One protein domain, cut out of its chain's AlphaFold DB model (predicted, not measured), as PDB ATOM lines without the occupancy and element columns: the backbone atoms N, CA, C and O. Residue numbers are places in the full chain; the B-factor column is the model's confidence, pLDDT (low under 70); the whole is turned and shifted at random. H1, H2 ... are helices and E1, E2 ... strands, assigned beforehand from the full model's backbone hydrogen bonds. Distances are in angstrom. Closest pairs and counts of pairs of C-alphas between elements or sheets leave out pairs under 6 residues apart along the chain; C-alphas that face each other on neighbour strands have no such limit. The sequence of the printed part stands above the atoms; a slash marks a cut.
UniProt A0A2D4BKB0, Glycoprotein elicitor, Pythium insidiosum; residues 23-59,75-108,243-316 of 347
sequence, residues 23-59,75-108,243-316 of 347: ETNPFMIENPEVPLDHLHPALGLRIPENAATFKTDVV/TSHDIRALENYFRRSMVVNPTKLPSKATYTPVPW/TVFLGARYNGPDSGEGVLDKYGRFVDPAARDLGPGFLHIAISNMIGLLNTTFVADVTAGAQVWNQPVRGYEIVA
ATOM      1  N   GLU A  23     -21.055   0.509   4.451       73.19
ATOM      2  CA  GLU A  23     -21.885   0.590   3.251       73.19
ATOM      3  C   GLU A  23     -21.236   0.007   1.993       73.19
ATOM      4  O   GLU A  23     -21.923  -0.243   1.011       73.19
ATOM      5  N   THR A  24     -19.917  -0.164   2.000       72.69
ATOM      6  CA  THR A  24     -19.125  -0.575   0.834       72.69
ATOM      7  C   THR A  24     -18.487  -1.949   1.005       72.69
ATOM      8  O   THR A  24     -17.703  -2.361   0.149       72.69
ATOM      9  N   ASN A  25     -18.812  -2.657   2.093       75.44
ATOM     10  CA  ASN A  25     -18.400  -4.045   2.255       75.44
ATOM     11  C   ASN A  25     -18.946  -4.886   1.080       75.44
ATOM     12  O   ASN A  25     -20.129  -4.756   0.745       75.44
ATOM     13  N   PRO A  26     -18.109  -5.720   0.441       75.38
ATOM     14  CA  PRO A  26     -18.576  -6.669  -0.559       75.38
ATOM     15  C   PRO A  26     -19.542  -7.686   0.045       75.38
ATOM     16  O   PRO A  26     -19.382  -8.094   1.194       75.38
ATOM     17  N   PHE A  27     -20.499  -8.126  -0.769       76.69
ATOM     18  CA  PHE A  27     -21.480  -9.148  -0.414       76.69
ATOM     19  C   PHE A  27     -21.703 -10.098  -1.597       76.69
ATOM     20  O   PHE A  27     -21.652  -9.683  -2.757       76.69
ATOM     21  N   MET A  28     -21.946 -11.381  -1.325       69.38
ATOM     22  CA  MET A  28     -22.128 -12.381  -2.386       69.38
ATOM     23  C   MET A  28     -23.442 -12.219  -3.162       69.38
ATOM     24  O   MET A  28     -23.454 -12.323  -4.384       69.38
ATOM     25  N   ILE A  29     -24.576 -12.026  -2.480       65.56
ATOM     26  CA  ILE A  29     -25.889 -12.343  -3.071       65.56
ATOM     27  C   ILE A  29     -26.887 -11.224  -2.798       65.56
ATOM     28  O   ILE A  29     -26.950 -10.672  -1.704       65.56
ATOM     29  N   GLU A  30     -27.700 -10.888  -3.804       62.06
ATOM     30  CA  GLU A  30     -28.788  -9.916  -3.636       62.06
ATOM     31  C   GLU A  30     -29.809 -10.379  -2.588       62.06
ATOM     32  O   GLU A  30     -30.278  -9.559  -1.799       62.06
ATOM     33  N   ASN A  31     -30.100 -11.684  -2.556       72.81
ATOM     34  CA  ASN A  31     -30.852 -12.343  -1.496       72.81
ATOM     35  C   ASN A  31     -29.893 -13.088  -0.546       72.81
ATOM     36  O   ASN A  31     -29.263 -14.050  -0.980       72.81
ATOM     37  N   PRO A  32     -29.792 -12.696   0.733       73.62
ATOM     38  CA  PRO A  32     -28.902 -13.354   1.686       73.62
ATOM     39  C   PRO A  32     -29.371 -14.759   2.097       73.62
ATOM     40  O   PRO A  32     -28.585 -15.489   2.694       73.62
ATOM     41  N   GLU A  33     -30.622 -15.147   1.803       82.38
ATOM     42  CA  GLU A  33     -31.138 -16.491   2.084       82.38
ATOM     43  C   GLU A  33     -30.730 -17.499   1.001       82.38
ATOM     44  O   GLU A  33     -31.192 -17.416  -0.143       82.38
ATOM     45  N   VAL A  34     -29.886 -18.470   1.361       82.12
ATOM     46  CA  VAL A  34     -29.268 -19.407   0.409       82.12
ATOM     47  C   VAL A  34     -29.358 -20.841   0.933       82.12
ATOM     48  O   VAL A  34     -29.097 -21.082   2.110       82.12
ATOM     49  N   PRO A  35     -29.721 -21.829   0.100       83.69
ATOM     50  CA  PRO A  35     -29.640 -23.230   0.496       83.69
ATOM     51  C   PRO A  35     -28.188 -23.679   0.690       83.69
ATOM     52  O   PRO A  35     -27.351 -23.460  -0.183       83.69
ATOM     53  N   LEU A  36     -27.902 -24.364   1.796       82.81
ATOM     54  CA  LEU A  36     -26.631 -25.055   2.003       82.81
ATOM     55  C   LEU A  36     -26.538 -26.278   1.071       82.81
ATOM     56  O   LEU A  36     -27.001 -27.362   1.411       82.81
ATOM     57  N   ASP A  37     -25.998 -26.090  -0.131       82.88
ATOM     58  CA  ASP A  37     -25.789 -27.134  -1.138       82.88
ATOM     59  C   ASP A  37     -24.334 -27.169  -1.655       82.88
ATOM     60  O   ASP A  37     -23.460 -26.448  -1.170       82.88
ATOM     61  N   HIS A  38     -24.049 -28.016  -2.653       81.25
ATOM     62  CA  HIS A  38     -22.702 -28.186  -3.223       81.25
ATOM     63  C   HIS A  38     -22.214 -26.989  -4.072       81.25
ATOM     64  O   HIS A  38     -21.134 -27.052  -4.659       81.25
ATOM     65  N   LEU A  39     -22.992 -25.909  -4.167       82.56
ATOM     66  CA  LEU A  39     -22.590 -24.635  -4.769       82.56
ATOM     67  C   LEU A  39     -22.499 -23.516  -3.724       82.56
ATOM     68  O   LEU A  39     -22.102 -22.398  -4.057       82.56
ATOM     69  N   HIS A  40     -22.844 -23.800  -2.466       85.69
ATOM     70  CA  HIS A  40     -22.870 -22.803  -1.412       85.69
ATOM     71  C   HIS A  40     -21.454 -22.262  -1.119       85.69
ATOM     72  O   HIS A  40     -20.507 -23.045  -0.990       85.69
ATOM     73  N   PRO A  41     -21.272 -20.939  -0.933       84.44
ATOM     74  CA  PRO A  41     -19.952 -20.350  -0.695       84.44
ATOM     75  C   PRO A  41     -19.235 -20.890   0.547       84.44
ATOM     76  O   PRO A  41     -18.013 -20.968   0.551       84.44
ATOM     77  N   ALA A  42     -19.976 -21.319   1.568       87.56
ATOM     78  CA  ALA A  42     -19.411 -21.944   2.764       87.56
ATOM     79  C   ALA A  42     -18.962 -23.404   2.571       87.56
ATOM     80  O   ALA A  42     -18.457 -23.985   3.521       87.56
ATOM     81  N   LEU A  43     -19.170 -24.037   1.411       88.62
ATOM     82  CA  LEU A  43     -18.835 -25.450   1.219       88.62
ATOM     83  C   LEU A  43     -17.355 -25.715   1.537       88.62
ATOM     84  O   LEU A  43     -16.477 -25.058   0.970       88.62
ATOM     85  N   GLY A  44     -17.088 -26.714   2.387       87.38
ATOM     86  CA  GLY A  44     -15.744 -27.166   2.779       87.38
ATOM     87  C   GLY A  44     -15.001 -27.935   1.680       87.38
ATOM     88  O   GLY A  44     -14.298 -28.899   1.967       87.38
ATOM     89  N   LEU A  45     -15.204 -27.550   0.420       85.94
ATOM     90  CA  LEU A  45     -14.634 -28.126  -0.795       85.94
ATOM     91  C   LEU A  45     -14.336 -26.997  -1.800       85.94
ATOM     92  O   LEU A  45     -14.731 -25.836  -1.628       85.94
ATOM     93  N   ARG A  46     -13.668 -27.341  -2.905       82.06
ATOM     94  CA  ARG A  46     -13.610 -26.451  -4.075       82.06
ATOM     95  C   ARG A  46     -14.995 -26.373  -4.730       82.06
ATOM     96  O   ARG A  46     -15.608 -27.404  -4.989       82.06
ATOM     97  N   ILE A  47     -15.450 -25.158  -5.030       75.88
ATOM     98  CA  ILE A  47     -16.654 -24.896  -5.836       75.88
ATOM     99  C   ILE A  47     -16.249 -24.397  -7.234       75.88
ATOM    100  O   ILE A  47     -15.138 -23.884  -7.386       75.88
ATOM    101  N   PRO A  48     -17.114 -24.518  -8.258       69.94
ATOM    102  CA  PRO A  48     -16.873 -23.898  -9.561       69.94
ATOM    103  C   PRO A  48     -16.655 -22.380  -9.440       69.94
ATOM    104  O   PRO A  48     -17.355 -21.721  -8.673       69.94
ATOM    105  N   GLU A  49     -15.743 -21.802 -10.229       62.44
ATOM    106  CA  GLU A  49     -15.406 -20.363 -10.163       62.44
ATOM    107  C   GLU A  49     -16.621 -19.438 -10.365       62.44
ATOM    108  O   GLU A  49     -16.688 -18.351  -9.799       62.44
ATOM    109  N   ASN A  50     -17.620 -19.880 -11.131       59.94
ATOM    110  CA  ASN A  50     -18.848 -19.132 -11.398       59.94
ATOM    111  C   ASN A  50     -19.949 -19.317 -10.337       59.94
ATOM    112  O   ASN A  50     -20.960 -18.619 -10.400       59.94
ATOM    113  N   ALA A  51     -19.783 -20.239  -9.383       55.06
ATOM    114  CA  ALA A  51     -20.772 -20.494  -8.331       55.06
ATOM    115  C   ALA A  51     -20.811 -19.375  -7.275       55.06
ATOM    116  O   ALA A  51     -21.789 -19.240  -6.546       55.06
ATOM    117  N   ALA A  52     -19.769 -18.544  -7.223       56.28
ATOM    118  CA  ALA A  52     -19.593 -17.492  -6.238       56.28
ATOM    119  C   ALA A  52     -19.231 -16.163  -6.926       56.28
ATOM    120  O   ALA A  52     -18.076 -15.746  -6.934       56.28
ATOM    121  N   THR A  53     -20.228 -15.468  -7.481       57.56
ATOM    122  CA  THR A  53     -20.067 -14.067  -7.915       57.56
ATOM    123  C   THR A  53     -20.421 -13.126  -6.766       57.56
ATOM    124  O   THR A  53     -21.384 -13.387  -6.056       57.56
ATOM    125  N   PHE A  54     -19.650 -12.054  -6.565       60.44
ATOM    126  CA  PHE A  54     -19.909 -11.048  -5.528       60.44
ATOM    127  C   PHE A  54     -20.237  -9.685  -6.138       60.44
ATOM    128  O   PHE A  54     -19.891  -9.388  -7.284       60.44
ATOM    129  N   LYS A  55     -20.901  -8.839  -5.352       56.72
ATOM    130  CA  LYS A  55     -21.188  -7.446  -5.684       56.72
ATOM    131  C   LYS A  55     -20.535  -6.520  -4.667       56.72
ATOM    132  O   LYS A  55     -20.354  -6.851  -3.500       56.72
ATOM    133  N   THR A  56     -20.184  -5.332  -5.137       52.75
ATOM    134  CA  THR A  56     -19.854  -4.196  -4.278       52.75
ATOM    135  C   THR A  56     -20.797  -3.067  -4.660       52.75
ATOM    136  O   THR A  56     -21.057  -2.864  -5.846       52.75
ATOM    137  N   ASP A  57     -21.292  -2.302  -3.687       50.75
ATOM    138  CA  ASP A  57     -22.132  -1.121  -3.955       50.75
ATOM    139  C   ASP A  57     -21.317   0.064  -4.539       50.75
ATOM    140  O   ASP A  57     -21.780   1.206  -4.591       50.75
ATOM    141  N   VAL A  58     -20.086  -0.183  -5.008       45.44
ATOM    142  CA  VAL A  58     -19.217   0.834  -5.600       45.44
ATOM    143  C   VAL A  58     -19.524   0.967  -7.088       45.44
ATOM    144  O   VAL A  58     -19.157   0.131  -7.911       45.44
ATOM    145  N   VAL A  59     -20.132   2.098  -7.451       33.59
ATOM    146  CA  VAL A  59     -20.043   2.635  -8.811       33.59
ATOM    147  C   VAL A  59     -18.562   2.899  -9.098       33.59
ATOM    148  O   VAL A  59     -17.989   3.874  -8.610       33.59
ATOM    149  N   THR A  75     -26.568   1.996   6.144       58.75
ATOM    150  CA  THR A  75     -26.382   0.614   6.624       58.75
ATOM    151  C   THR A  75     -25.720  -0.232   5.535       58.75
ATOM    152  O   THR A  75     -25.919   0.024   4.343       58.75
ATOM    153  N   SER A  76     -24.923  -1.236   5.911       76.06
ATOM    154  CA  SER A  76     -24.395  -2.214   4.947       76.06
ATOM    155  C   SER A  76     -25.501  -3.159   4.461       76.06
ATOM    156  O   SER A  76     -26.546  -3.280   5.109       76.06
ATOM    157  N   HIS A  77     -25.296  -3.824   3.317       83.62
ATOM    158  CA  HIS A  77     -26.198  -4.890   2.851       83.62
ATOM    159  C   HIS A  77     -26.345  -5.989   3.911       83.62
ATOM    160  O   HIS A  77     -27.468  -6.289   4.314       83.62
ATOM    161  N   ASP A  78     -25.227  -6.456   4.471       87.88
ATOM    162  CA  ASP A  78     -25.215  -7.499   5.500       87.88
ATOM    163  C   ASP A  78     -25.931  -7.092   6.805       87.88
ATOM    164  O   ASP A  78     -26.596  -7.916   7.433       87.88
ATOM    165  N   ILE A  79     -25.860  -5.817   7.223       89.81
ATOM    166  CA  ILE A  79     -26.638  -5.332   8.380       89.81
ATOM    167  C   ILE A  79     -28.129  -5.440   8.066       89.81
ATOM    168  O   ILE A  79     -28.872  -5.989   8.873       89.81
ATOM    169  N   ARG A  80     -28.572  -4.996   6.882       89.19
ATOM    170  CA  ARG A  80     -29.984  -5.126   6.484       89.19
ATOM    171  C   ARG A  80     -30.428  -6.583   6.408       89.19
ATOM    172  O   ARG A  80     -31.557  -6.882   6.783       89.19
ATOM    173  N   ALA A  81     -29.566  -7.483   5.938       89.94
ATOM    174  CA  ALA A  81     -29.843  -8.917   5.914       89.94
ATOM    175  C   ALA A  81     -30.134  -9.450   7.327       89.94
ATOM    176  O   ALA A  81     -31.173 -10.076   7.547       89.94
ATOM    177  N   LEU A  82     -29.276  -9.117   8.299       92.69
ATOM    178  CA  LEU A  82     -29.490  -9.452   9.708       92.69
ATOM    179  C   LEU A  82     -30.782  -8.828  10.256       92.69
ATOM    180  O   LEU A  82     -31.572  -9.512  10.904       92.69
ATOM    181  N   GLU A  83     -31.022  -7.542   9.997       93.94
ATOM    182  CA  GLU A  83     -32.203  -6.835  10.505       93.94
ATOM    183  C   GLU A  83     -33.512  -7.410   9.961       93.94
ATOM    184  O   GLU A  83     -34.477  -7.564  10.713       93.94
ATOM    185  N   ASN A  84     -33.534  -7.774   8.678       92.06
ATOM    186  CA  ASN A  84     -34.675  -8.416   8.034       92.06
ATOM    187  C   ASN A  84     -34.937  -9.804   8.624       92.06
ATOM    188  O   ASN A  84     -36.081 -10.119   8.957       92.06
ATOM    189  N   TYR A  85     -33.883 -10.607   8.800       92.69
ATOM    190  CA  TYR A  85     -33.990 -11.950   9.365       92.69
ATOM    191  C   TYR A  85     -34.502 -11.921  10.812       92.69
ATOM    192  O   TYR A  85     -35.488 -12.576  11.150       92.69
ATOM    193  N   PHE A  86     -33.890 -11.095  11.668       93.88
ATOM    194  CA  PHE A  86     -34.271 -10.986  13.080       93.88
ATOM    195  C   PHE A  86     -35.497 -10.104  13.325       93.88
ATOM    196  O   PHE A  86     -36.011 -10.069  14.447       93.88
ATOM    197  N   ARG A  87     -35.968  -9.385  12.298       95.00
ATOM    198  CA  ARG A  87     -37.041  -8.381  12.376       95.00
ATOM    199  C   ARG A  87     -36.785  -7.344  13.474       95.00
ATOM    200  O   ARG A  87     -37.695  -6.964  14.213       95.00
ATOM    201  N   ARG A  88     -35.524  -6.933  13.617       94.38
ATOM    202  CA  ARG A  88     -35.029  -6.018  14.657       94.38
ATOM    203  C   ARG A  88     -33.835  -5.237  14.131       94.38
ATOM    204  O   ARG A  88     -32.962  -5.834  13.518       94.38
ATOM    205  N   SER A  89     -33.770  -3.944  14.434       95.06
ATOM    206  CA  SER A  89     -32.603  -3.121  14.106       95.06
ATOM    207  C   SER A  89     -31.368  -3.552  14.895       95.06
ATOM    208  O   SER A  89     -31.469  -3.851  16.089       95.06
ATOM    209  N   MET A  90     -30.203  -3.543  14.247       95.38
ATOM    210  CA  MET A  90     -28.931  -3.828  14.909       95.38
ATOM    211  C   MET A  90     -28.474  -2.610  15.716       95.38
ATOM    212  O   MET A  90     -28.533  -1.466  15.266       95.38
ATOM    213  N   VAL A  91     -27.959  -2.841  16.923       96.31
ATOM    214  CA  VAL A  91     -27.293  -1.795  17.702       96.31
ATOM    215  C   VAL A  91     -25.929  -1.524  17.074       96.31
ATOM    216  O   VAL A  91     -25.054  -2.383  17.087       96.31
ATOM    217  N   VAL A  92     -25.735  -0.319  16.537       92.69
ATOM    218  CA  VAL A  92     -24.473   0.086  15.885       92.69
ATOM    219  C   VAL A  92     -23.597   0.996  16.750       92.69
ATOM    220  O   VAL A  92     -22.436   1.229  16.432       92.69
ATOM    221  N   ASN A  93     -24.137   1.530  17.852       91.69
ATOM    222  CA  ASN A  93     -23.365   2.365  18.767       91.69
ATOM    223  C   ASN A  93     -22.470   1.478  19.653       91.69
ATOM    224  O   ASN A  93     -23.016   0.768  20.505       91.69
ATOM    225  N   PRO A  94     -21.129   1.556  19.533       89.19
ATOM    226  CA  PRO A  94     -20.221   0.663  20.251       89.19
ATOM    227  C   PRO A  94     -20.326   0.789  21.775       89.19
ATOM    228  O   PRO A  94     -20.069  -0.176  22.482       89.19
ATOM    229  N   THR A  95     -20.769   1.933  22.314       90.94
ATOM    230  CA  THR A  95     -20.932   2.104  23.771       90.94
ATOM    231  C   THR A  95     -22.169   1.405  24.337       90.94
ATOM    232  O   THR A  95     -22.306   1.293  25.552       90.94
ATOM    233  N   LYS A  96     -23.080   0.951  23.468       95.81
ATOM    234  CA  LYS A  96     -24.289   0.200  23.835       95.81
ATOM    235  C   LYS A  96     -24.154  -1.301  23.576       95.81
ATOM    236  O   LYS A  96     -25.081  -2.045  23.885       95.81
ATOM    237  N   LEU A  97     -23.045  -1.735  22.981       96.19
ATOM    238  CA  LEU A  97     -22.796  -3.136  22.683       96.19
ATOM    239  C   LEU A  97     -22.177  -3.839  23.897       96.19
ATOM    240  O   LEU A  97     -21.312  -3.259  24.560       96.19
ATOM    241  N   PRO A  98     -22.592  -5.079  24.217       97.12
ATOM    242  CA  PRO A  98     -21.945  -5.846  25.274       97.12
ATOM    243  C   PRO A  98     -20.479  -6.106  24.918       97.12
ATOM    244  O   PRO A  98     -20.148  -6.356  23.759       97.12
ATOM    245  N   SER A  99     -19.587  -6.082  25.907       96.00
ATOM    246  CA  SER A  99     -18.157  -6.330  25.675       96.00
ATOM    247  C   SER A  99     -17.772  -7.805  25.685       96.00
ATOM    248  O   SER A  99     -16.665  -8.154  25.293       96.00
ATOM    249  N   LYS A 100     -18.671  -8.677  26.136       97.88
ATOM    250  CA  LYS A 100     -18.506 -10.126  26.097       97.88
ATOM    251  C   LYS A 100     -19.857 -10.810  26.144       97.88
ATOM    252  O   LYS A 100     -20.767 -10.327  26.820       97.88
ATOM    253  N   ALA A 101     -19.961 -11.955  25.488       98.12
ATOM    254  CA  ALA A 101     -21.109 -12.837  25.612       98.12
ATOM    255  C   ALA A 101     -20.752 -14.255  25.172       98.12
ATOM    256  O   ALA A 101     -19.815 -14.478  24.403       98.12
ATOM    257  N   THR A 102     -21.533 -15.220  25.647       97.88
ATOM    258  CA  THR A 102     -21.420 -16.630  25.267       97.88
ATOM    259  C   THR A 102     -22.797 -17.170  24.938       97.88
ATOM    260  O   THR A 102     -23.737 -16.946  25.701       97.88
ATOM    261  N   TYR A 103     -22.902 -17.926  23.854       97.38
ATOM    262  CA  TYR A 103     -24.122 -18.624  23.482       97.38
ATOM    263  C   TYR A 103     -24.307 -19.890  24.331       97.38
ATOM    264  O   TYR A 103     -23.342 -20.601  24.628       97.38
ATOM    265  N   THR A 104     -25.545 -20.149  24.757       94.25
ATOM    266  CA  THR A 104     -25.930 -21.346  25.520       94.25
ATOM    267  C   THR A 104     -27.198 -21.953  24.906       94.25
ATOM    268  O   THR A 104     -28.176 -21.221  24.749       94.25
ATOM    269  N   PRO A 105     -27.231 -23.270  24.618       94.19
ATOM    270  CA  PRO A 105     -26.180 -24.260  24.875       94.19
ATOM    271  C   PRO A 105     -24.935 -24.058  23.998       94.19
ATOM    272  O   PRO A 105     -25.002 -23.468  22.927       94.19
ATOM    273  N   VAL A 106     -23.779 -24.525  24.478       95.62
ATOM    274  CA  VAL A 106     -22.530 -24.467  23.704       95.62
ATOM    275  C   VAL A 106     -22.674 -25.376  22.479       95.62
ATOM    276  O   VAL A 106     -23.066 -26.532  22.671       95.62
ATOM    277  N   PRO A 107     -22.341 -24.906  21.261       97.94
ATOM    278  CA  PRO A 107     -22.348 -25.768  20.090       97.94
ATOM    279  C   PRO A 107     -21.424 -26.965  20.296       97.94
ATOM    280  O   PRO A 107     -20.298 -26.811  20.780       97.94
ATOM    281  N   TRP A 108     -21.899 -28.166  19.982       98.31
ATOM    282  CA  TRP A 108     -21.165 -29.370  20.357       98.31
ATOM    283  C   TRP A 108     -19.910 -29.592  19.499       98.31
ATOM    284  O   TRP A 108     -19.943 -29.410  18.279       98.31
ATOM    285  N   THR A 243     -29.690 -20.732   4.891       88.31
ATOM    286  CA  THR A 243     -28.675 -19.944   5.595       88.31
ATOM    287  C   THR A 243     -28.889 -18.463   5.310       88.31
ATOM    288  O   THR A 243     -29.364 -18.106   4.238       88.31
ATOM    289  N   VAL A 244     -28.535 -17.597   6.261       91.00
ATOM    290  CA  VAL A 244     -28.310 -16.172   5.985       91.00
ATOM    291  C   VAL A 244     -26.809 -16.005   5.794       91.00
ATOM    292  O   VAL A 244     -26.064 -16.011   6.774       91.00
ATOM    293  N   PHE A 245     -26.360 -15.927   4.543       89.19
ATOM    294  CA  PHE A 245     -24.945 -15.777   4.213       89.19
ATOM    295  C   PHE A 245     -24.560 -14.295   4.180       89.19
ATOM    296  O   PHE A 245     -25.246 -13.487   3.556       89.19
ATOM    297  N   LEU A 246     -23.464 -13.946   4.855       89.06
ATOM    298  CA  LEU A 246     -22.985 -12.572   5.026       89.06
ATOM    299  C   LEU A 246     -21.516 -12.522   4.607       89.06
ATOM    300  O   LEU A 246     -20.761 -13.429   4.957       89.06
ATOM    301  N   GLY A 247     -21.114 -11.471   3.896       85.31
ATOM    302  CA  GLY A 247     -19.760 -11.348   3.344       85.31
ATOM    303  C   GLY A 247     -19.599 -11.899   1.924       85.31
ATOM    304  O   GLY A 247     -20.579 -12.105   1.197       85.31
ATOM    305  N   ALA A 248     -18.345 -12.093   1.511       79.75
ATOM    306  CA  ALA A 248     -17.944 -12.486   0.166       79.75
ATOM    307  C   ALA A 248     -16.884 -13.592   0.174       79.75
ATOM    308  O   ALA A 248     -15.900 -13.538   0.895       79.75
ATOM    309  N   ARG A 249     -17.042 -14.595  -0.692       77.69
ATOM    310  CA  ARG A 249     -16.006 -15.612  -0.884       77.69
ATOM    311  C   ARG A 249     -14.879 -15.044  -1.738       77.69
ATOM    312  O   ARG A 249     -15.101 -14.658  -2.886       77.69
ATOM    313  N   TYR A 250     -13.666 -15.068  -1.200       77.00
ATOM    314  CA  TYR A 250     -12.441 -14.788  -1.937       77.00
ATOM    315  C   TYR A 250     -11.830 -16.093  -2.464       77.00
ATOM    316  O   TYR A 250     -11.573 -17.016  -1.701       77.00
ATOM    317  N   ASN A 251     -11.601 -16.174  -3.777       73.44
ATOM    318  CA  ASN A 251     -10.936 -17.319  -4.424       73.44
ATOM    319  C   ASN A 251      -9.559 -16.941  -5.009       73.44
ATOM    320  O   ASN A 251      -9.004 -17.688  -5.813       73.44
ATOM    321  N   GLY A 252      -9.046 -15.750  -4.684       73.81
ATOM    322  CA  GLY A 252      -7.761 -15.271  -5.187       73.81
ATOM    323  C   GLY A 252      -6.565 -15.801  -4.383       73.81
ATOM    324  O   GLY A 252      -6.735 -16.575  -3.444       73.81
ATOM    325  N   PRO A 253      -5.336 -15.420  -4.769       75.44
ATOM    326  CA  PRO A 253      -4.126 -15.890  -4.107       75.44
ATOM    327  C   PRO A 253      -3.918 -15.246  -2.727       75.44
ATOM    328  O   PRO A 253      -4.012 -14.031  -2.570       75.44
ATOM    329  N   ASP A 254      -3.488 -16.052  -1.757       77.12
ATOM    330  CA  ASP A 254      -3.197 -15.595  -0.388       77.12
ATOM    331  C   ASP A 254      -1.930 -14.715  -0.297       77.12
ATOM    332  O   ASP A 254      -1.707 -14.022   0.696       77.12
ATOM    333  N   SER A 255      -1.057 -14.753  -1.312       80.44
ATOM    334  CA  SER A 255       0.199 -13.994  -1.349       80.44
ATOM    335  C   SER A 255       0.702 -13.770  -2.776       80.44
ATOM    336  O   SER A 255       0.320 -14.480  -3.705       80.44
ATOM    337  N   GLY A 256       1.568 -12.772  -2.955       82.56
ATOM    338  CA  GLY A 256       2.168 -12.439  -4.247       82.56
ATOM    339  C   GLY A 256       2.299 -10.937  -4.467       82.56
ATOM    340  O   GLY A 256       1.806 -10.119  -3.686       82.56
ATOM    341  N   GLU A 257       2.983 -10.566  -5.547       82.62
ATOM    342  CA  GLU A 257       3.094  -9.168  -5.955       82.62
ATOM    343  C   GLU A 257       1.718  -8.624  -6.375       82.62
ATOM    344  O   GLU A 257       0.970  -9.282  -7.094       82.62
ATOM    345  N   GLY A 258       1.359  -7.430  -5.894       82.50
ATOM    346  CA  GLY A 258       0.081  -6.785  -6.219       82.50
ATOM    347  C   GLY A 258      -1.140  -7.298  -5.445       82.50
ATOM    348  O   GLY A 258      -2.223  -6.743  -5.616       82.50
ATOM    349  N   VAL A 259      -0.983  -8.297  -4.565       86.25
ATOM    350  CA  VAL A 259      -2.073  -8.794  -3.700       86.25
ATOM    351  C   VAL A 259      -2.449  -7.769  -2.629       86.25
ATOM    352  O   VAL A 259      -3.631  -7.585  -2.334       86.25
ATOM    353  N   LEU A 260      -1.455  -7.065  -2.077       89.06
ATOM    354  CA  LEU A 260      -1.637  -6.070  -1.021       89.06
ATOM    355  C   LEU A 260      -1.424  -4.640  -1.537       89.06
ATOM    356  O   LEU A 260      -0.549  -4.378  -2.363       89.06
ATOM    357  N   ASP A 261      -2.210  -3.698  -1.016       88.06
ATOM    358  CA  ASP A 261      -2.016  -2.267  -1.207       88.06
ATOM    359  C   ASP A 261      -0.841  -1.745  -0.358       88.06
ATOM    360  O   ASP A 261      -0.270  -2.443   0.484       88.06
ATOM    361  N   LYS A 262      -0.482  -0.469  -0.542       89.81
ATOM    362  CA  LYS A 262       0.605   0.183   0.214       89.81
ATOM    363  C   LYS A 262       0.401   0.221   1.740       89.81
ATOM    364  O   LYS A 262       1.318   0.614   2.452       89.81
ATOM    365  N   TYR A 263      -0.791  -0.117   2.229       88.31
ATOM    366  CA  TYR A 263      -1.138  -0.184   3.647       88.31
ATOM    367  C   TYR A 263      -1.251  -1.630   4.155       88.31
ATOM    368  O   TYR A 263      -1.692  -1.837   5.284       88.31
ATOM    369  N   GLY A 264      -0.856  -2.619   3.345       87.31
ATOM    370  CA  GLY A 264      -0.870  -4.034   3.709       87.31
ATOM    371  C   GLY A 264      -2.256  -4.677   3.679       87.31
ATOM    372  O   GLY A 264      -2.432  -5.748   4.250       87.31
ATOM    373  N   ARG A 265      -3.253  -4.043   3.050       85.19
ATOM    374  CA  ARG A 265      -4.601  -4.618   2.896       85.19
ATOM    375  C   ARG A 265      -4.718  -5.295   1.545       85.19
ATOM    376  O   ARG A 265      -4.143  -4.795   0.587       85.19
ATOM    377  N   PHE A 266      -5.534  -6.336   1.426       85.00
ATOM    378  CA  PHE A 266      -5.841  -6.897   0.113       85.00
ATOM    379  C   PHE A 266      -6.391  -5.832  -0.842       85.00
ATOM    380  O   PHE A 266      -7.256  -5.032  -0.476       85.00
ATOM    381  N   VAL A 267      -5.878  -5.806  -2.070       82.94
ATOM    382  CA  VAL A 267      -6.387  -4.915  -3.120       82.94
ATOM    383  C   VAL A 267      -7.807  -5.333  -3.498       82.94
ATOM    384  O   VAL A 267      -8.705  -4.484  -3.555       82.94
ATOM    385  N   ASP A 268      -8.020  -6.641  -3.671       79.19
ATOM    386  CA  ASP A 268      -9.330  -7.224  -3.946       79.19
ATOM    387  C   ASP A 268     -10.305  -6.908  -2.795       79.19
ATOM    388  O   ASP A 268     -10.021  -7.225  -1.635       79.19
ATOM    389  N   PRO A 269     -11.438  -6.238  -3.070       77.88
ATOM    390  CA  PRO A 269     -12.467  -6.010  -2.071       77.88
ATOM    391  C   PRO A 269     -12.999  -7.298  -1.440       77.88
ATOM    392  O   PRO A 269     -13.257  -7.269  -0.244       77.88
ATOM    393  N   ALA A 270     -13.137  -8.404  -2.181       77.25
ATOM    394  CA  ALA A 270     -13.702  -9.652  -1.658       77.25
ATOM    395  C   ALA A 270     -12.847 -10.283  -0.550       77.25
ATOM    396  O   ALA A 270     -13.396 -10.910   0.339       77.25
ATOM    397  N   ALA A 271     -11.530 -10.056  -0.546       79.38
ATOM    398  CA  ALA A 271     -10.639 -10.456   0.552       79.38
ATOM    399  C   ALA A 271     -10.678  -9.495   1.761       79.38
ATOM    400  O   ALA A 271      -9.944  -9.653   2.736       79.38
ATOM    401  N   ARG A 272     -11.477  -8.428   1.669       80.12
ATOM    402  CA  ARG A 272     -11.767  -7.463   2.739       80.12
ATOM    403  C   ARG A 272     -13.256  -7.458   3.072       80.12
ATOM    404  O   ARG A 272     -13.770  -6.447   3.566       80.12
ATOM    405  N   ASP A 273     -13.948  -8.537   2.731       75.62
ATOM    406  CA  ASP A 273     -15.321  -8.752   3.141       75.62
ATOM    407  C   ASP A 273     -15.430  -8.777   4.673       75.62
ATOM    408  O   ASP A 273     -14.427  -8.779   5.392       75.62
ATOM    409  N   LEU A 274     -16.658  -8.670   5.190       80.00
ATOM    410  CA  LEU A 274     -16.909  -8.668   6.638       80.00
ATOM    411  C   LEU A 274     -16.015  -7.686   7.422       80.00
ATOM    412  O   LEU A 274     -15.496  -8.018   8.490       80.00
ATOM    413  N   GLY A 275     -15.845  -6.458   6.909       84.75
ATOM    414  CA  GLY A 275     -14.955  -5.459   7.509       84.75
ATOM    415  C   GLY A 275     -15.131  -5.330   9.035       84.75
ATOM    416  O   GLY A 275     -16.241  -5.493   9.545       84.75
ATOM    417  N   PRO A 276     -14.076  -4.989   9.798       87.94
ATOM    418  CA  PRO A 276     -14.028  -5.189  11.255       87.94
ATOM    419  C   PRO A 276     -15.155  -4.494  12.033       87.94
ATOM    420  O   PRO A 276     -15.598  -4.992  13.066       87.94
ATOM    421  N   GLY A 277     -15.666  -3.365  11.528       89.56
ATOM    422  CA  GLY A 277     -16.842  -2.710  12.102       89.56
ATOM    423  C   GLY A 277     -18.117  -3.554  11.983       89.56
ATOM    424  O   GLY A 277     -18.889  -3.621  12.936       89.56
ATOM    425  N   PHE A 278     -18.321  -4.229  10.848       91.12
ATOM    426  CA  PHE A 278     -19.439  -5.149  10.653       91.12
ATOM    427  C   PHE A 278     -19.310  -6.353  11.578       91.12
ATOM    428  O   PHE A 278     -20.253  -6.639  12.308       91.12
ATOM    429  N   LEU A 279     -18.137  -7.000  11.608       92.31
ATOM    430  CA  LEU A 279     -17.886  -8.143  12.487       92.31
ATOM    431  C   LEU A 279     -18.211  -7.801  13.948       92.31
ATOM    432  O   LEU A 279     -18.925  -8.548  14.612       92.31
ATOM    433  N   HIS A 280     -17.750  -6.640  14.427       94.00
ATOM    434  CA  HIS A 280     -18.021  -6.161  15.781       94.00
ATOM    435  C   HIS A 280     -19.520  -5.947  16.054       94.00
ATOM    436  O   HIS A 280     -20.016  -6.347  17.110       94.00
ATOM    437  N   ILE A 281     -20.254  -5.340  15.114       94.88
ATOM    438  CA  ILE A 281     -21.707  -5.142  15.219       94.88
ATOM    439  C   ILE A 281     -22.426  -6.495  15.218       94.88
ATOM    440  O   ILE A 281     -23.234  -6.751  16.111       94.88
ATOM    441  N   ALA A 282     -22.125  -7.365  14.254       95.50
ATOM    442  CA  ALA A 282     -22.773  -8.657  14.083       95.50
ATOM    443  C   ALA A 282     -22.571  -9.546  15.316       95.50
ATOM    444  O   ALA A 282     -23.551  -9.966  15.931       95.50
ATOM    445  N   ILE A 283     -21.323  -9.754  15.754       96.56
ATOM    446  CA  ILE A 283     -21.022 -10.643  16.884       96.56
ATOM    447  C   ILE A 283     -21.658 -10.152  18.188       96.56
ATOM    448  O   ILE A 283     -22.248 -10.942  18.932       96.56
ATOM    449  N   SER A 284     -21.620  -8.836  18.426       97.44
ATOM    450  CA  SER A 284     -22.146  -8.242  19.652       97.44
ATOM    451  C   SER A 284     -23.669  -8.253  19.704       97.44
ATOM    452  O   SER A 284     -24.247  -8.489  20.764       97.44
ATOM    453  N   ASN A 285     -24.338  -8.042  18.568       98.12
ATOM    454  CA  ASN A 285     -25.793  -8.150  18.502       98.12
ATOM    455  C   ASN A 285     -26.245  -9.607  18.590       98.12
ATOM    456  O   ASN A 285     -27.086  -9.928  19.427       98.12
ATOM    457  N   MET A 286     -25.686 -10.496  17.767       97.62
ATOM    458  CA  MET A 286     -26.135 -11.887  17.674       97.62
ATOM    459  C   MET A 286     -25.959 -12.622  19.004       97.62
ATOM    460  O   MET A 286     -26.933 -13.135  19.557       97.62
ATOM    461  N   ILE A 287     -24.748 -12.597  19.562       98.19
ATOM    462  CA  ILE A 287     -24.446 -13.334  20.792       98.19
ATOM    463  C   ILE A 287     -24.865 -12.528  22.024       98.19
ATOM    464  O   ILE A 287     -25.446 -13.079  22.955       98.19
ATOM    465  N   GLY A 288     -24.595 -11.221  22.039       97.50
ATOM    466  CA  GLY A 288     -24.794 -10.387  23.225       97.50
ATOM    467  C   GLY A 288     -26.222  -9.894  23.456       97.50
ATOM    468  O   GLY A 288     -26.599  -9.690  24.608       97.50
ATOM    469  N   LEU A 289     -27.021  -9.697  22.401       97.88
ATOM    470  CA  LEU A 289     -28.348  -9.068  22.509       97.88
ATOM    471  C   LEU A 289     -29.499  -9.946  22.002       97.88
ATOM    472  O   LEU A 289     -30.624  -9.816  22.486       97.88
ATOM    473  N   LEU A 290     -29.242 -10.830  21.038       96.81
ATOM    474  CA  LEU A 290     -30.259 -11.681  20.412       96.81
ATOM    475  C   LEU A 290     -30.250 -13.121  20.931       96.81
ATOM    476  O   LEU A 290     -31.160 -13.877  20.600       96.81
ATOM    477  N   ASN A 291     -29.270 -13.487  21.767       94.44
ATOM    478  CA  ASN A 291     -29.104 -14.835  22.315       94.44
ATOM    479  C   ASN A 291     -29.104 -15.917  21.218       94.44
ATOM    480  O   ASN A 291     -29.779 -16.939  21.325       94.44
ATOM    481  N   THR A 292     -28.358 -15.668  20.144       96.12
ATOM    482  CA  THR A 292     -28.114 -16.617  19.055       96.12
ATOM    483  C   THR A 292     -26.618 -16.700  18.765       96.12
ATOM    484  O   THR A 292     -25.828 -15.911  19.278       96.12
ATOM    485  N   THR A 293     -26.212 -17.649  17.933       97.69
ATOM    486  CA  THR A 293     -24.849 -17.709  17.404       97.69
ATOM    487  C   THR A 293     -24.854 -17.919  15.891       97.69
ATOM    488  O   THR A 293     -25.914 -17.904  15.265       97.69
ATOM    489  N   PHE A 294     -23.673 -18.041  15.296       96.94
ATOM    490  CA  PHE A 294     -23.457 -18.184  13.863       96.94
ATOM    491  C   PHE A 294     -22.261 -19.088  13.566       96.94
ATOM    492  O   PHE A 294     -21.490 -19.460  14.454       96.94
ATOM    493  N   VAL A 295     -22.131 -19.441  12.291       96.75
ATOM    494  CA  VAL A 295     -20.974 -20.137  11.731       96.75
ATOM    495  C   VAL A 295     -20.042 -19.098  11.117       96.75
ATOM    496  O   VAL A 295     -20.516 -18.186  10.442       96.75
ATOM    497  N   ALA A 296     -18.740 -19.230  11.350       95.38
ATOM    498  CA  ALA A 296     -17.723 -18.371  10.755       95.38
ATOM    499  C   ALA A 296     -16.674 -19.207  10.023       95.38
ATOM    500  O   ALA A 296     -16.259 -20.249  10.538       95.38
ATOM    501  N   ASP A 297     -16.226 -18.731   8.862       92.69
ATOM    502  CA  ASP A 297     -14.940 -19.150   8.313       92.69
ATOM    503  C   ASP A 297     -13.831 -18.499   9.148       92.69
ATOM    504  O   ASP A 297     -13.792 -17.278   9.304       92.69
ATOM    505  N   VAL A 298     -12.976 -19.318   9.757       90.25
ATOM    506  CA  VAL A 298     -11.888 -18.840  10.629       90.25
ATOM    507  C   VAL A 298     -10.546 -18.757   9.909       90.25
ATOM    508  O   VAL A 298      -9.530 -18.426  10.524       90.25
ATOM    509  N   THR A 299     -10.532 -19.050   8.611       86.50
ATOM    510  CA  THR A 299      -9.387 -18.848   7.731       86.50
ATOM    511  C   THR A 299      -9.696 -17.760   6.713       86.50
ATOM    512  O   THR A 299     -10.808 -17.660   6.223       86.50
ATOM    513  N   ALA A 300      -8.703 -16.931   6.398       77.12
ATOM    514  CA  ALA A 300      -8.839 -15.836   5.431       77.12
ATOM    515  C   ALA A 300      -8.143 -16.151   4.090       77.12
ATOM    516  O   ALA A 300      -7.727 -15.235   3.387       77.12
ATOM    517  N   GLY A 301      -7.933 -17.439   3.797       75.38
ATOM    518  CA  GLY A 301      -7.227 -17.905   2.601       75.38
ATOM    519  C   GLY A 301      -8.108 -18.762   1.696       75.38
ATOM    520  O   GLY A 301      -9.319 -18.827   1.873       75.38
ATOM    521  N   ALA A 302      -7.499 -19.472   0.746       77.06
ATOM    522  CA  ALA A 302      -8.241 -20.267  -0.245       77.06
ATOM    523  C   ALA A 302      -9.040 -21.465   0.326       77.06
ATOM    524  O   ALA A 302      -9.908 -22.017  -0.357       77.06
ATOM    525  N   GLN A 303      -8.723 -21.917   1.544       87.00
ATOM    526  CA  GLN A 303      -9.461 -22.978   2.239       87.00
ATOM    527  C   GLN A 303     -10.630 -22.380   3.018       87.00
ATOM    528  O   GLN A 303     -10.488 -21.305   3.585       87.00
ATOM    529  N   VAL A 304     -11.740 -23.115   3.105       88.38
ATOM    530  CA  VAL A 304     -12.925 -22.694   3.868       88.38
ATOM    531  C   VAL A 304     -13.061 -23.560   5.116       88.38
ATOM    532  O   VAL A 304     -13.280 -24.772   5.013       88.38
ATOM    533  N   TRP A 305     -12.963 -22.948   6.300       93.50
ATOM    534  CA  TRP A 305     -13.019 -23.642   7.589       93.50
ATOM    535  C   TRP A 305     -14.142 -23.113   8.477       93.50
ATOM    536  O   TRP A 305     -13.951 -22.243   9.323       93.50
ATOM    537  N   ASN A 306     -15.317 -23.721   8.337       95.50
ATOM    538  CA  ASN A 306     -16.505 -23.371   9.111       95.50
ATOM    539  C   ASN A 306     -16.413 -23.839  10.564       95.50
ATOM    540  O   ASN A 306     -16.245 -25.032  10.829       95.50
ATOM    541  N   GLN A 307     -16.600 -22.912  11.500       97.38
ATOM    542  CA  GLN A 307     -16.640 -23.185  12.934       97.38
ATOM    543  C   GLN A 307     -17.889 -22.560  13.569       97.38
ATOM    544  O   GLN A 307     -18.203 -21.400  13.283       97.38
ATOM    545  N   PRO A 308     -18.603 -23.279  14.455       97.75
ATOM    546  CA  PRO A 308     -19.689 -22.685  15.220       97.75
ATOM    547  C   PRO A 308     -19.123 -21.777  16.318       97.75
ATOM    548  O   PRO A 308     -18.336 -22.204  17.168       97.75
ATOM    549  N   VAL A 309     -19.528 -20.509  16.329       98.06
ATOM    550  CA  VAL A 309     -19.012 -19.540  17.299       98.06
ATOM    551  C   VAL A 309     -19.615 -19.814  18.680       98.06
ATOM    552  O   VAL A 309     -20.825 -19.959  18.845       98.06
ATOM    553  N   ARG A 310     -18.774 -19.884  19.716       97.69
ATOM    554  CA  ARG A 310     -19.232 -20.066  21.107       97.69
ATOM    555  C   ARG A 310     -19.540 -18.742  21.800       97.69
ATOM    556  O   ARG A 310     -20.440 -18.666  22.633       97.69
ATOM    557  N   GLY A 311     -18.747 -17.718  21.528       97.69
ATOM    558  CA  GLY A 311     -18.794 -16.457  22.246       97.69
ATOM    559  C   GLY A 311     -17.688 -15.518  21.805       97.69
ATOM    560  O   GLY A 311     -16.850 -15.880  20.982       97.69
ATOM    561  N   TYR A 312     -17.692 -14.326  22.383       97.56
ATOM    562  CA  TYR A 312     -16.685 -13.304  22.139       97.56
ATOM    563  C   TYR A 312     -16.358 -12.551  23.424       97.56
ATOM    564  O   TYR A 312     -17.176 -12.472  24.346       97.56
ATOM    565  N   GLU A 313     -15.165 -11.970  23.453       97.81
ATOM    566  CA  GLU A 313     -14.711 -11.050  24.487       97.81
ATOM    567  C   GLU A 313     -13.855  -9.963  23.840       97.81
ATOM    568  O   GLU A 313     -12.908 -10.246  23.109       97.81
ATOM    569  N   ILE A 314     -14.199  -8.710  24.112       95.25
ATOM    570  CA  ILE A 314     -13.397  -7.555  23.738       95.25
ATOM    571  C   ILE A 314     -12.362  -7.344  24.838       95.25
ATOM    572  O   ILE A 314     -12.683  -6.876  25.932       95.25
ATOM    573  N   VAL A 315     -11.114  -7.689  24.538       96.06
ATOM    574  CA  VAL A 315     -10.011  -7.662  25.512       96.06
ATOM    575  C   VAL A 315      -9.413  -6.270  25.710       96.06
ATOM    576  O   VAL A 315      -8.833  -5.986  26.757       96.06
ATOM    577  N   ALA A 316      -9.549  -5.383  24.724       92.94
ATOM    578  CA  ALA A 316      -9.076  -4.011  24.801       92.94
ATOM    579  C   ALA A 316      -9.932  -3.099  23.925       92.94
ATOM    580  O   ALA A 316     -10.347  -3.475  22.836       92.94
TER     581      ALA A 316
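Overview. This is residues 23 to 59, 75 to 108 and 243 to 316 of the 347 residues of the protein "Glycoprotein elicitor" of Pythium insidiosum (UniProt A0A2D4BKB0). Little regular structure: the small antiparallel sheet E2-E5 packs on the last part of H3, H1 runs side by side with H3, and loops join these to the hairpin E3-E4. The printed 145 residues hold, in order, E1 H1 E2 H2 H3 E3 E4 E5, mixed, with 42 residues in named elements. It is compact, radius of gyration of the C-alphas 15.6 A, spanning 40 by 37 by 30 A.

Along the chain. E2 is residues 100 to 102, E5 311 to 313, H3 276 to 288 (16.9 A), H1 77 to 86 (14.4 A), E3 295 to 297, E4 306 to 308, H2 269 to 272, E1 33 to 35. C-alpha 276 is at (-14.028, -5.189, 11.255), C-alpha 313 at (-14.711, -11.050, 24.487).

Arrangement. In E2 and E5, N 101 and O 312 are 3.1 A apart. The closest C-alphas of E2 and H3, Ala 101 and Gly 288, are 5.0 A apart. H3 and H1 are close but not clearly touching, closest C-alphas Phe 278 and Ile 79, 7.6 A, at a shallow tilt of 8 degrees, the same way. In hairpin E3 and E4, antiparallel, N 307 and O 296 are 2.9 A apart. H2 touches no helix. E1 pairs with no named strand; its residues 33 to 34 pair antiparallel with 243 to 244. In H1 and H3 every O i to N i+4 pair is within hydrogen-bond range; H2 is too short for one.

Size, cuts and confidence. C-alphas 105 and 257, the farthest apart, are 45.1 A apart. The printed part has two cuts: across the first, with 15 residues not printed, C-alpha 59 and C-alpha 75 are 16.8 A apart, and across the second, with 134 residues not printed, C-alpha 108 and C-alpha 243 are 19.1 A apart. Link H1 to E2 is long. pLDDT is under 70 at 28 to 30, 48 to 59 and 75.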